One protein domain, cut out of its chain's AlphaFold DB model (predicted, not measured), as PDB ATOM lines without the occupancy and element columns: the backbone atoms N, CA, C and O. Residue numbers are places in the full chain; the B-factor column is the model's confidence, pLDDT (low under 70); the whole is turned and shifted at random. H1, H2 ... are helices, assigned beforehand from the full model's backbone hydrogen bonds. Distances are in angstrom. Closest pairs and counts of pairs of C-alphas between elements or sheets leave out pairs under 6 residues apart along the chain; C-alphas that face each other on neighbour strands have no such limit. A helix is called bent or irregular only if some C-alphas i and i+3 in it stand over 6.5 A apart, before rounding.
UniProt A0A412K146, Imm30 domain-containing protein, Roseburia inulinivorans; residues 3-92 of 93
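Overview. This is residues 3 to 92 of the 93 residues of the protein "Imm30 domain-containing protein" of Roseburia inulinivorans (UniProt A0A412K146). Two helical hairpins cross each other: H2 and H3 pack across H5 of the hairpin H5 and H6, and H4 packs slantwise on H2 with its later residues, which also meet the last residues of H6. H1 sits at one far end, near H2 but touching no helix. The 90 printed residues hold six named helices, H1 to H6 in order, and no named strand: all helix. The whole is compact and rounded, radius of gyration of the C-alphas 12.0 A, spans 30 by 27 by 26 A.

Along the chain. H5, the longest, runs over residues 60 to 76, 24.7 A. H6 has residues 78 to 92, 19.4 A, ending at C-alpha 92 (210.527, 208.054, 103.855). H4 has residues 45 to 57, 19.2 A; H3 residues 28 to 43, 22.4 A, with a kink of 27 degrees near residue 35. H2 has residues 15 to 26; H1, residues 3 to 12, begins at C-alpha 3 (182.822, 196.038, 98.533). H3 and H6 are irregular (C-alphas 29 and 32 are 8.6 A apart, 80 and 83 7.8 A), H2 only just (22 and 25, 6.8 A).

Arrangement. H5 and H6 touch at a shallow tilt of 18 degrees, opposite ways; closest C-alphas Lys 74 and Gly 82, 5.1 A. Residues 21 to 25 of H2 touch residues 62 to 69 of H5, about perpendicular at 80 degrees; closest C-alphas Pro 25 and Ile 66, 5.5 A. Residues 52 to 56 of H4 touch residues 88 to 92 of H6; closest C-alphas Gly 56 and Thr 92, 4.6 A. H1 is apart from H4, H5 and H6. Every O i to N i+4 pair is within hydrogen-bond range in H1 and H5; in H2 6 of 8, H3 10 of 12, H4 8 of 9, H6 9 of 11.

Size, cuts and confidence. The C-alphas farthest apart, Gly 3 and Glu 90, are 32.8 A apart. The printed part has no cut, its links are tight, and no printed residue is under 70 pLDDT.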
ATOM      1  N   GLY A   3     183.254 195.590  99.864       82.88
ATOM      2  CA  GLY A   3     182.822 196.038  98.533       82.88
ATOM      3  C   GLY A   3     183.096 197.519  98.258       82.88
ATOM      4  O   GLY A   3     183.604 197.846  97.194       82.88
ATOM      5  N   ILE A   4     182.864 198.395  99.242       83.12
ATOM      6  CA  ILE A   4     183.142 199.837  99.115       83.12
ATOM      7  C   ILE A   4     184.644 200.098  98.956       83.12
ATOM      8  O   ILE A   4     185.043 200.903  98.125       83.12
ATOM      9  N   ILE A   5     185.489 199.381  99.697       83.25
ATOM     10  CA  ILE A   5     186.942 199.559  99.606       83.25
ATOM     11  C   ILE A   5     187.455 199.093  98.236       83.25
ATOM     12  O   ILE A   5     188.235 199.799  97.607       83.25
ATOM     13  N   HIS A   6     186.972 197.948  97.737       83.19
ATOM     14  CA  HIS A   6     187.302 197.487  96.381       83.19
ATOM     15  C   HIS A   6     186.837 198.477  95.307       83.19
ATOM     16  O   HIS A   6     187.565 198.717  94.349       83.19
ATOM     17  N   LEU A   7     185.653 199.071  95.476       84.44
ATOM     18  CA  LEU A   7     185.140 200.080  94.554       84.44
ATOM     19  C   LEU A   7     186.053 201.316  94.512       84.44
ATOM     20  O   LEU A   7     186.412 201.765  93.429       84.44
ATOM     21  N   ILE A   8     186.470 201.833  95.671       81.94
ATOM     22  CA  ILE A   8     187.377 202.990  95.754       81.94
ATOM     23  C   ILE A   8     188.720 202.681  95.070       81.94
ATOM     24  O   ILE A   8     189.199 203.487  94.274       81.94
ATOM     25  N   GLU A   9     189.297 201.502  95.317       81.38
ATOM     26  CA  GLU A   9     190.550 201.066  94.683       81.38
ATOM     27  C   GLU A   9     190.459 201.019  93.151       81.38
ATOM     28  O   GLU A   9     191.417 201.369  92.462       81.38
ATOM     29  N   GLN A  10     189.315 200.590  92.611       83.06
ATOM     30  CA  GLN A  10     189.091 200.528  91.165       83.06
ATOM     31  C   GLN A  10     188.866 201.908  90.541       83.06
ATOM     32  O   GLN A  10     189.293 202.132  89.411       83.06
ATOM     33  N   LEU A  11     188.205 202.822  91.258       79.44
ATOM     34  CA  LEU A  11     187.851 204.142  90.736       79.44
ATOM     35  C   LEU A  11     189.014 205.138  90.747       79.44
ATOM     36  O   LEU A  11     189.049 206.024  89.902       79.44
ATOM     37  N   GLN A  12     189.926 205.028  91.714       72.38
ATOM     38  CA  GLN A  12     190.914 206.076  91.994       72.38
ATOM     39  C   GLN A  12     192.363 205.661  91.671       72.38
ATOM     40  O   GLN A  12     193.266 206.478  91.781       72.38
ATOM     41  N   GLY A  13     192.630 204.420  91.244       77.75
ATOM     42  CA  GLY A  13     193.947 204.029  90.715       77.75
ATOM     43  C   GLY A  13     195.126 204.342  91.654       77.75
ATOM     44  O   GLY A  13     195.190 203.815  92.760       77.75
ATOM     45  N   GLU A  14     196.089 205.159  91.210       78.56
ATOM     46  CA  GLU A  14     197.193 205.658  92.060       78.56
ATOM     47  C   GLU A  14     196.774 206.828  92.960       78.56
ATOM     48  O   GLU A  14     197.254 206.941  94.090       78.56
ATOM     49  N   GLU A  15     195.827 207.652  92.509       87.56
ATOM     50  CA  GLU A  15     195.250 208.760  93.280       87.56
ATOM     51  C   GLU A  15     194.575 208.263  94.566       87.56
ATOM     52  O   GLU A  15     194.608 208.943  95.592       87.56
ATOM     53  N   TYR A  16     194.071 207.023  94.556       90.69
ATOM     54  CA  TYR A  16     193.604 206.305  95.742       90.69
ATOM     55  C   TYR A  16     194.643 206.333  96.866       90.69
ATOM     56  O   TYR A  16     194.337 206.726  97.987       90.69
ATOM     57  N   LEU A  17     195.878 205.922  96.567       93.88
ATOM     58  CA  LEU A  17     196.933 205.784  97.565       93.88
ATOM     59  C   LEU A  17     197.289 207.147  98.160       93.88
ATOM     60  O   LEU A  17     197.356 207.292  99.380       93.88
ATOM     61  N   LYS A  18     197.429 208.163  97.305       94.69
ATOM     62  CA  LYS A  18     197.697 209.538  97.736       94.69
ATOM     63  C   LYS A  18     196.572 210.094  98.606       94.69
ATOM     64  O   LYS A  18     196.836 210.643  99.672       94.69
ATOM     65  N   THR A  19     195.323 209.884  98.200       94.06
ATOM     66  CA  THR A  19     194.141 210.306  98.963       94.06
ATOM     67  C   THR A  19     194.097 209.629 100.329       94.06
ATOM     68  O   THR A  19     193.855 210.289 101.336       94.06
ATOM     69  N   ILE A  20     194.396 208.328 100.401       94.94
ATOM     70  CA  ILE A  20     194.462 207.621 101.681       94.94
ATOM     71  C   ILE A  20     195.567 208.194 102.574       94.94
ATOM     72  O   ILE A  20     195.295 208.480 103.739       94.94
ATOM     73  N   ALA A  21     196.774 208.424 102.050       95.88
ATOM     74  CA  ALA A  21     197.875 208.994 102.830       95.88
ATOM     75  C   ALA A  21     197.567 210.396 103.380       95.88
ATOM     76  O   ALA A  21     197.900 210.689 104.525       95.88
ATOM     77  N   ILE A  22     196.901 211.242 102.593       96.50
ATOM     78  CA  ILE A  22     196.591 212.625 102.978       96.50
ATOM     79  C   ILE A  22     195.390 212.692 103.929       96.50
ATOM     80  O   ILE A  22     195.440 213.405 104.928       96.50
ATOM     81  N   CYS A  23     194.306 211.973 103.634       95.50
ATOM     82  CA  CYS A  23     193.025 212.176 104.313       95.50
ATOM     83  C   CYS A  23     192.833 211.295 105.551       95.50
ATOM     84  O   CYS A  23     192.203 211.728 106.515       95.50
ATOM     85  N   THR A  24     193.343 210.057 105.551       96.31
ATOM     86  CA  THR A  24     193.075 209.128 106.664       96.31
ATOM     87  C   THR A  24     193.638 209.555 108.023       96.31
ATOM     88  O   THR A  24     192.969 209.275 109.018       96.31
ATOM     89  N   PRO A  25     194.771 210.280 108.131       97.06
ATOM     90  CA  PRO A  25     195.244 210.767 109.429       97.06
ATOM     91  C   PRO A  25     194.283 211.742 110.122       97.06
ATOM     92  O   PRO A  25     194.289 211.849 111.347       97.06
ATOM     93  N   ASP A  26     193.440 212.437 109.355       96.75
ATOM     94  CA  ASP A  26     192.466 213.395 109.881       96.75
ATOM     95  C   ASP A  26     191.094 212.746 110.192       96.75
ATOM     96  O   ASP A  26     190.220 213.396 110.766       96.75
ATOM     97  N   MET A  27     190.902 211.447 109.913       95.50
ATOM     98  CA  MET A  27     189.676 210.687 110.223       95.50
ATOM     99  C   MET A  27     189.584 210.287 111.711       95.50
ATOM    100  O   MET A  27     189.436 209.111 112.043       95.50
ATOM    101  N   LYS A  28     189.664 211.257 112.626       92.69
ATOM    102  CA  LYS A  28     189.741 211.011 114.081       92.69
ATOM    103  C   LYS A  28     188.536 210.244 114.634       92.69
ATOM    104  O   LYS A  28     188.720 209.270 115.358       92.69
ATOM    105  N   ASP A  29     187.324 210.618 114.228       95.06
ATOM    106  CA  ASP A  29     186.081 209.960 114.670       95.06
ATOM    107  C   ASP A  29     185.849 208.593 113.998       95.06
ATOM    108  O   ASP A  29     184.956 207.839 114.379       95.06
ATOM    109  N   ALA A  30     186.661 208.259 112.991       95.12
ATOM    110  CA  ALA A  30     186.608 207.012 112.236       95.12
ATOM    111  C   ALA A  30     187.990 206.333 112.194       95.12
ATOM    112  O   ALA A  30     188.397 205.787 111.165       95.12
ATOM    113  N   HIS A  31     188.716 206.363 113.315       95.50
ATOM    114  CA  HIS A  31     190.092 205.870 113.398       95.50
ATOM    115  C   HIS A  31     190.227 204.394 112.977       95.50
ATOM    116  O   HIS A  31     191.123 204.054 112.207       95.50
ATOM    117  N   ASP A  32     189.281 203.527 113.350       94.44
ATOM    118  CA  ASP A  32     189.279 202.115 112.928       94.44
ATOM    119  C   ASP A  32     189.198 201.947 111.402       94.44
ATOM    120  O   ASP A  32     189.785 201.023 110.825       94.44
ATOM    121  N   TRP A  33     188.503 202.861 110.718       94.50
ATOM    122  CA  TRP A  33     188.438 202.884 109.259       94.50
ATOM    123  C   TRP A  33     189.746 203.382 108.650       94.50
ATOM    124  O   TRP A  33     190.238 202.756 107.709       94.50
ATOM    125  N   ALA A  34     190.346 204.434 109.215       96.44
ATOM    126  CA  ALA A  34     191.668 204.917 108.820       96.44
ATOM    127  C   ALA A  34     192.716 203.795 108.918       96.44
ATOM    128  O   ALA A  34     193.434 203.505 107.959       96.44
ATOM    129  N   MET A  35     192.721 203.082 110.042       96.38
ATOM    130  CA  MET A  35     193.570 201.923 110.293       96.38
ATOM    131  C   MET A  35     193.311 200.802 109.283       96.38
ATOM    132  O   MET A  35     194.246 200.251 108.704       96.38
ATOM    133  N   THR A  36     192.044 200.466 109.032       95.00
ATOM    134  CA  THR A  36     191.655 199.398 108.094       95.00
ATOM    135  C   THR A  36     192.132 199.672 106.667       95.00
ATOM    136  O   THR A  36     192.675 198.772 106.018       95.00
ATOM    137  N   LEU A  37     191.964 200.905 106.182       94.50
ATOM    138  CA  LEU A  37     192.374 201.314 104.835       94.50
ATOM    139  C   LEU A  37     193.897 201.211 104.667       94.50
ATOM    140  O   LEU A  37     194.377 200.586 103.720       94.50
ATOM    141  N   ASN A  38     194.654 201.712 105.644       96.00
ATOM    142  CA  ASN A  38     196.115 201.639 105.644       96.00
ATOM    143  C   ASN A  38     196.630 200.196 105.744       96.00
ATOM    144  O   ASN A  38     197.451 199.769 104.930       96.00
ATOM    145  N   LYS A  39     196.090 199.385 106.667       95.62
ATOM    146  CA  LYS A  39     196.436 197.955 106.798       95.62
ATOM    147  C   LYS A  39     196.265 197.210 105.478       95.62
ATOM    148  O   LYS A  39     197.058 196.325 105.155       95.62
ATOM    149  N   ARG A  40     195.223 197.524 104.710       92.81
ATOM    150  CA  ARG A  40     194.958 196.875 103.424       92.81
ATOM    151  C   ARG A  40     196.019 197.209 102.377       92.81
ATOM    152  O   ARG A  40     196.504 196.292 101.717       92.81
ATOM    153  N   ILE A  41     196.416 198.476 102.283       93.81
ATOM    154  CA  ILE A  41     197.495 198.927 101.394       93.81
ATOM    155  C   ILE A  41     198.809 198.231 101.762       93.81
ATOM    156  O   ILE A  41     199.419 197.593 100.909       93.81
ATOM    157  N   ILE A  42     199.188 198.246 103.044       94.81
ATOM    158  CA  ILE A  42     200.437 197.640 103.542       94.81
ATOM    159  C   ILE A  42     200.473 196.119 103.312       94.81
ATOM    160  O   ILE A  42     201.530 195.523 103.087       94.81
ATOM    161  N   ASN A  43     199.318 195.450 103.361       92.56
ATOM    162  CA  ASN A  43     199.223 194.017 103.084       92.56
ATOM    163  C   ASN A  43     199.403 193.669 101.596       92.56
ATOM    164  O   ASN A  43     199.764 192.534 101.295       92.56
ATOM    165  N   SER A  44     199.187 194.612 100.679       90.31
ATOM    166  CA  SER A  44     199.377 194.409  99.242       90.31
ATOM    167  C   SER A  44     200.801 194.772  98.833       90.31
ATOM    168  O   SER A  44     201.171 195.938  98.881       90.31
ATOM    169  N   GLN A  45     201.592 193.803  98.358       88.00
ATOM    170  CA  GLN A  45     202.971 194.073  97.921       88.00
ATOM    171  C   GLN A  45     203.033 195.151  96.826       88.00
ATOM    172  O   GLN A  45     203.868 196.047  96.888       88.00
ATOM    173  N   LYS A  46     202.113 195.095  95.852       88.81
ATOM    174  CA  LYS A  46     202.041 196.062  94.745       88.81
ATOM    175  C   LYS A  46     201.763 197.482  95.236       88.81
ATOM    176  O   LYS A  46     202.333 198.427  94.702       88.81
ATOM    177  N   TYR A  47     200.839 197.638  96.181       91.44
ATOM    178  CA  TYR A  47     200.459 198.967  96.660       91.44
ATOM    179  C   TYR A  47     201.431 199.500  97.693       91.44
ATOM    180  O   TYR A  47     201.657 200.698  97.720       91.44
ATOM    181  N   PHE A  48     202.029 198.627  98.493       93.50
ATOM    182  CA  PHE A  48     202.949 199.015  99.541       93.50
ATOM    183  C   PHE A  48     204.196 199.732  99.003       93.50
ATOM    184  O   PHE A  48     204.505 200.805  99.504       93.50
ATOM    185  N   GLU A  49     204.843 199.227  97.945       93.25
ATOM    186  CA  GLU A  49     205.999 199.922  97.341       93.25
ATOM    187  C   GLU A  49     205.622 201.323  96.835       93.25
ATOM    188  O   GLU A  49     206.269 202.305  97.187       93.25
ATOM    189  N   LYS A  50     204.504 201.440  96.105       93.12
ATOM    190  CA  LYS A  50     203.996 202.742  95.639       93.12
ATOM    191  C   LYS A  50     203.616 203.671  96.786       93.12
ATOM    192  O   LYS A  50     203.718 204.885  96.676       93.12
ATOM    193  N   TYR A  51     203.134 203.109  97.888       95.19
ATOM    194  CA  TYR A  51     202.740 203.880  99.056       95.19
ATOM    195  C   TYR A  51     203.947 204.514  99.753       95.19
ATOM    196  O   TYR A  51     203.847 205.652 100.200       95.19
ATOM    197  N   ILE A  52     205.089 203.815  99.787       95.00
ATOM    198  CA  ILE A  52     206.366 204.365 100.264       95.00
ATOM    199  C   ILE A  52     206.778 205.561  99.396       95.00
ATOM    200  O   ILE A  52     207.068 206.621  99.938       95.00
ATOM    201  N   GLU A  53     206.750 205.412  98.066       94.25
ATOM    202  CA  GLU A  53     207.081 206.493  97.119       94.25
ATOM    203  C   GLU A  53     206.191 207.722  97.346       94.25
ATOM    204  O   GLU A  53     206.690 208.824  97.568       94.25
ATOM    205  N   ILE A  54     204.871 207.513  97.401       94.62
ATOM    206  CA  ILE A  54     203.893 208.582  97.622       94.62
ATOM    207  C   ILE A  54     204.139 209.296  98.949       94.62
ATOM    208  O   ILE A  54     204.154 210.521  98.967       94.62
ATOM    209  N   ILE A  55     204.327 208.560 100.052       95.94
ATOM    210  CA  ILE A  55     204.599 209.168 101.362       95.94
ATOM    211  C   ILE A  55     205.917 209.943 101.329       95.94
ATOM    212  O   ILE A  55     205.979 211.032 101.897       95.94
ATOM    213  N   GLY A  56     206.940 209.427 100.646       95.00
ATOM    214  CA  GLY A  56     208.232 210.091 100.472       95.00
ATOM    215  C   GLY A  56     208.114 211.479  99.836       95.00
ATOM    216  O   GLY A  56     208.789 212.406 100.288       95.00
ATOM    217  N   GLU A  57     207.209 211.633  98.867       94.62
ATOM    218  CA  GLU A  57     206.936 212.880  98.135       94.62
ATOM    219  C   GLU A  57     205.971 213.847  98.847       94.62
ATOM    220  O   GLU A  57     205.787 214.977  98.390       94.62
ATOM    221  N   LEU A  58     205.330 213.436  99.948       94.94
ATOM    222  CA  LEU A  58     204.408 214.310 100.675       94.94
ATOM    223  C   LEU A  58     205.135 215.477 101.348       94.94
ATOM    224  O   LEU A  58     206.240 215.339 101.881       94.94
ATOM    225  N   GLU A  59     204.444 216.617 101.413       94.81
ATOM    226  CA  GLU A  59     204.866 217.738 102.249       94.81
ATOM    227  C   GLU A  59     204.985 217.304 103.714       94.81
ATOM    228  O   GLU A  59     204.250 216.432 104.194       94.81
ATOM    229  N   LYS A  60     205.906 217.953 104.430       93.69
ATOM    230  CA  LYS A  60     206.306 217.588 105.791       93.69
ATOM    231  C   LYS A  60     205.113 217.391 106.734       93.69
ATOM    232  O   LYS A  60     205.058 216.382 107.432       93.69
ATOM    233  N   ASP A  61     204.136 218.293 106.700       94.69
ATOM    234  CA  ASP A  61     202.977 218.252 107.597       94.69
ATOM    235  C   ASP A  61     202.104 217.007 107.368       94.69
ATOM    236  O   ASP A  61     201.689 216.346 108.322       94.69
ATOM    237  N   TYR A  62     201.848 216.640 106.107       95.62
ATOM    238  CA  TYR A  62     201.085 215.429 105.785       95.62
ATOM    239  C   TYR A  62     201.884 214.167 106.095       95.62
ATOM    240  O   TYR A  62     201.324 213.214 106.639       95.62
ATOM    241  N   LYS A  63     203.191 214.181 105.810       95.62
ATOM    242  CA  LYS A  63     204.104 213.077 106.122       95.62
ATOM    243  C   LYS A  63     204.103 212.774 107.625       95.62
ATOM    244  O   LYS A  63     203.863 211.639 108.025       95.62
ATOM    245  N   GLU A  64     204.264 213.781 108.481       95.62
ATOM    246  CA  GLU A  64     204.249 213.588 109.938       95.62
ATOM    247  C   GLU A  64     202.921 213.012 110.449       95.62
ATOM    248  O   GLU A  64     202.905 212.176 111.357       95.62
ATOM    249  N   LYS A  65     201.793 213.437 109.867       96.75
ATOM    250  CA  LYS A  65     200.469 212.918 110.226       96.75
ATOM    251  C   LYS A  65     200.308 211.442 109.860       96.75
ATOM    252  O   LYS A  65     199.861 210.662 110.704       96.75
ATOM    253  N   ILE A  66     200.667 211.046 108.635       97.44
ATOM    254  CA  ILE A  66     200.522 209.649 108.207       97.44
ATOM    255  C   ILE A  66     201.474 208.727 108.963       97.44
ATOM    256  O   ILE A  66     201.051 207.659 109.394       97.44
ATOM    257  N   LEU A  67     202.711 209.153 109.234       96.25
ATOM    258  CA  LEU A  67     203.655 208.349 110.013       96.25
ATOM    259  C   LEU A  67     203.129 208.052 111.426       96.25
ATOM    260  O   LEU A  67     203.245 206.917 111.883       96.25
ATOM    261  N   LYS A  68     202.466 209.012 112.087       96.25
ATOM    262  CA  LYS A  68     201.804 208.770 113.385       96.25
ATOM    263  C   LYS A  68     200.723 207.690 113.286       96.25
ATOM    264  O   LYS A  68     200.748 206.746 114.069       96.25
ATOM    265  N   LEU A  69     199.843 207.774 112.287       97.19
ATOM    266  CA  LEU A  69     198.816 206.751 112.057       97.19
ATOM    267  C   LEU A  69     199.432 205.372 111.742       97.19
ATOM    268  O   LEU A  69     198.911 204.338 112.154       97.19
ATOM    269  N   LEU A  70     200.556 205.327 111.026       96.62
ATOM    270  CA  LEU A  70     201.248 204.076 110.711       96.62
ATOM    271  C   LEU A  70     201.919 203.439 111.935       96.62
ATOM    272  O   LEU A  70     201.980 202.209 112.020       96.62
ATOM    273  N   VAL A  71     202.357 204.239 112.910       96.25
ATOM    274  CA  VAL A  71     202.787 203.724 114.219       96.25
ATOM    275  C   VAL A  71     201.618 203.053 114.942       96.25
ATOM    276  O   VAL A  71     201.799 201.971 115.504       96.25
ATOM    277  N   ASP A  72     200.406 203.605 114.859       96.56
ATOM    278  CA  ASP A  72     199.217 202.944 115.410       96.56
ATOM    279  C   ASP A  72     198.969 201.600 114.705       96.56
ATOM    280  O   ASP A  72     198.771 200.576 115.365       96.56
ATOM    281  N   VAL A  73     199.078 201.552 113.368       96.31
ATOM    282  CA  VAL A  73     198.982 200.298 112.588       96.31
ATOM    283  C   VAL A  73     200.016 199.264 113.040       96.31
ATOM    284  O   VAL A  73     199.685 198.080 113.166       96.31
ATOM    285  N   LYS A  74     201.255 199.692 113.301       95.94
ATOM    286  CA  LYS A  74     202.307 198.835 113.859       95.94
ATOM    287  C   LYS A  74     201.910 198.294 115.233       95.94
ATOM    288  O   LYS A  74     202.051 197.094 115.458       95.94
ATOM    289  N   ASN A  75     201.406 199.146 116.121       95.44
ATOM    290  CA  ASN A  75     201.057 198.782 117.497       95.44
ATOM    291  C   ASN A  75     199.848 197.840 117.584       95.44
ATOM    292  O   ASN A  75     199.803 196.991 118.472       95.44
ATOM    293  N   ASP A  76     198.908 197.934 116.644       95.00
ATOM    294  CA  ASP A  76     197.745 197.045 116.559       95.00
ATOM    295  C   ASP A  76     198.134 195.577 116.318       95.00
ATOM    296  O   ASP A  76     197.585 194.666 116.938       95.00
ATOM    297  N   ASN A  77     199.104 195.328 115.431       93.19
ATOM    298  CA  ASN A  77     199.631 193.982 115.208       93.19
ATOM    299  C   ASN A  77     201.119 194.011 114.818       93.19
ATOM    300  O   ASN A  77     201.457 193.891 113.631       93.19
ATOM    301  N   PRO A  78     202.027 194.085 115.810       93.75
ATOM    302  CA  PRO A  78     203.459 194.227 115.558       93.75
ATOM    303  C   PRO A  78     204.045 193.057 114.770       93.75
ATOM    304  O   PRO A  78     204.893 193.252 113.906       93.75
ATOM    305  N   LYS A  79     203.545 191.834 115.003       93.94
ATOM    306  CA  LYS A  79     204.000 190.630 114.288       93.94
ATOM    307  C   LYS A  79     203.722 190.702 112.788       93.94
ATOM    308  O   LYS A  79     204.478 190.141 112.004       93.94
ATOM    309  N   ARG A  80     202.622 191.349 112.391       92.25
ATOM    310  CA  ARG A  80     202.201 191.443 110.990       92.25
ATOM    311  C   ARG A  80     202.738 192.690 110.295       92.25
ATOM    312  O   ARG A  80     203.083 192.611 109.118       92.25
ATOM    313  N   PHE A  81     202.767 193.824 110.991       94.94
ATOM    314  CA  PHE A  81     203.052 195.123 110.379       94.94
ATOM    315  C   PHE A  81     204.395 195.727 110.783       94.94
ATOM    316  O   PHE A  81     204.877 196.573 110.042       94.94
ATOM    317  N   GLY A  82     205.027 195.274 111.871       93.50
ATOM    318  CA  GLY A  82     206.251 195.870 112.424       93.50
ATOM    319  C   GLY A  82     207.334 196.105 111.379       93.50
ATOM    320  O   GLY A  82     207.599 197.250 111.034       93.50
ATOM    321  N   ASN A  83     207.856 195.028 110.786       94.56
ATOM    322  CA  ASN A  83     208.935 195.122 109.797       94.56
ATOM    323  C   ASN A  83     208.566 195.979 108.574       94.56
ATOM    324  O   ASN A  83     209.422 196.651 108.010       94.56
ATOM    325  N   LYS A  84     207.297 195.949 108.139       94.12
ATOM    326  CA  LYS A  84     206.844 196.740 106.987       94.12
ATOM    327  C   LYS A  84     206.787 198.227 107.321       94.12
ATOM    328  O   LYS A  84     207.223 199.039 106.518       94.12
ATOM    329  N   ILE A  85     206.249 198.578 108.486       94.94
ATOM    330  CA  ILE A  85     206.185 199.972 108.924       94.94
ATOM    331  C   ILE A  85     207.587 200.519 109.189       94.94
ATOM    332  O   ILE A  85     207.868 201.629 108.761       94.94
ATOM    333  N   ASP A  86     208.474 199.730 109.797       94.81
ATOM    334  CA  ASP A  86     209.860 200.145 110.042       94.81
ATOM    335  C   ASP A  86     210.591 200.441 108.727       94.81
ATOM    336  O   ASP A  86     211.123 201.531 108.553       94.81
ATOM    337  N   MET A  87     210.483 199.544 107.740       93.19
ATOM    338  CA  MET A  87     211.053 199.776 106.409       93.19
ATOM    339  C   MET A  87     210.434 200.986 105.689       93.19
ATOM    340  O   MET A  87     211.120 201.680 104.943       93.19
ATOM    341  N   LEU A  88     209.132 201.233 105.866       94.19
ATOM    342  CA  LEU A  88     208.473 202.406 105.291       94.19
ATOM    343  C   LEU A  88     209.014 203.692 105.919       94.19
ATOM    344  O   LEU A  88     209.320 204.627 105.184       94.19
ATOM    345  N   ILE A  89     209.153 203.736 107.245       92.50
ATOM    346  CA  ILE A  89     209.694 204.896 107.963       92.50
ATOM    347  C   ILE A  89     211.129 205.168 107.498       92.50
ATOM    348  O   ILE A  89     211.397 206.259 107.010       92.50
ATOM    349  N   GLU A  90     212.004 204.158 107.507       93.00
ATOM    350  CA  GLU A  90     213.407 204.287 107.073       93.00
ATOM    351  C   GLU A  90     213.567 204.786 105.626       93.00
ATOM    352  O   GLU A  90     214.551 205.440 105.299       93.00
ATOM    353  N   ARG A  91     212.618 204.471 104.734       90.44
ATOM    354  CA  ARG A  91     212.657 204.883 103.319       90.44
ATOM    355  C   ARG A  91     211.971 206.220 103.034       90.44
ATOM    356  O   ARG A  91     212.012 206.669 101.890       90.44
ATOM    357  N   THR A  92     211.286 206.801 104.017       86.69
ATOM    358  CA  THR A  92     210.527 208.054 103.855       86.69
ATOM    359  C   THR A  92     211.079 209.221 104.675       86.69
ATOM    360  O   THR A  92     210.640 210.357 104.437       86.69
TER     361      THR A  92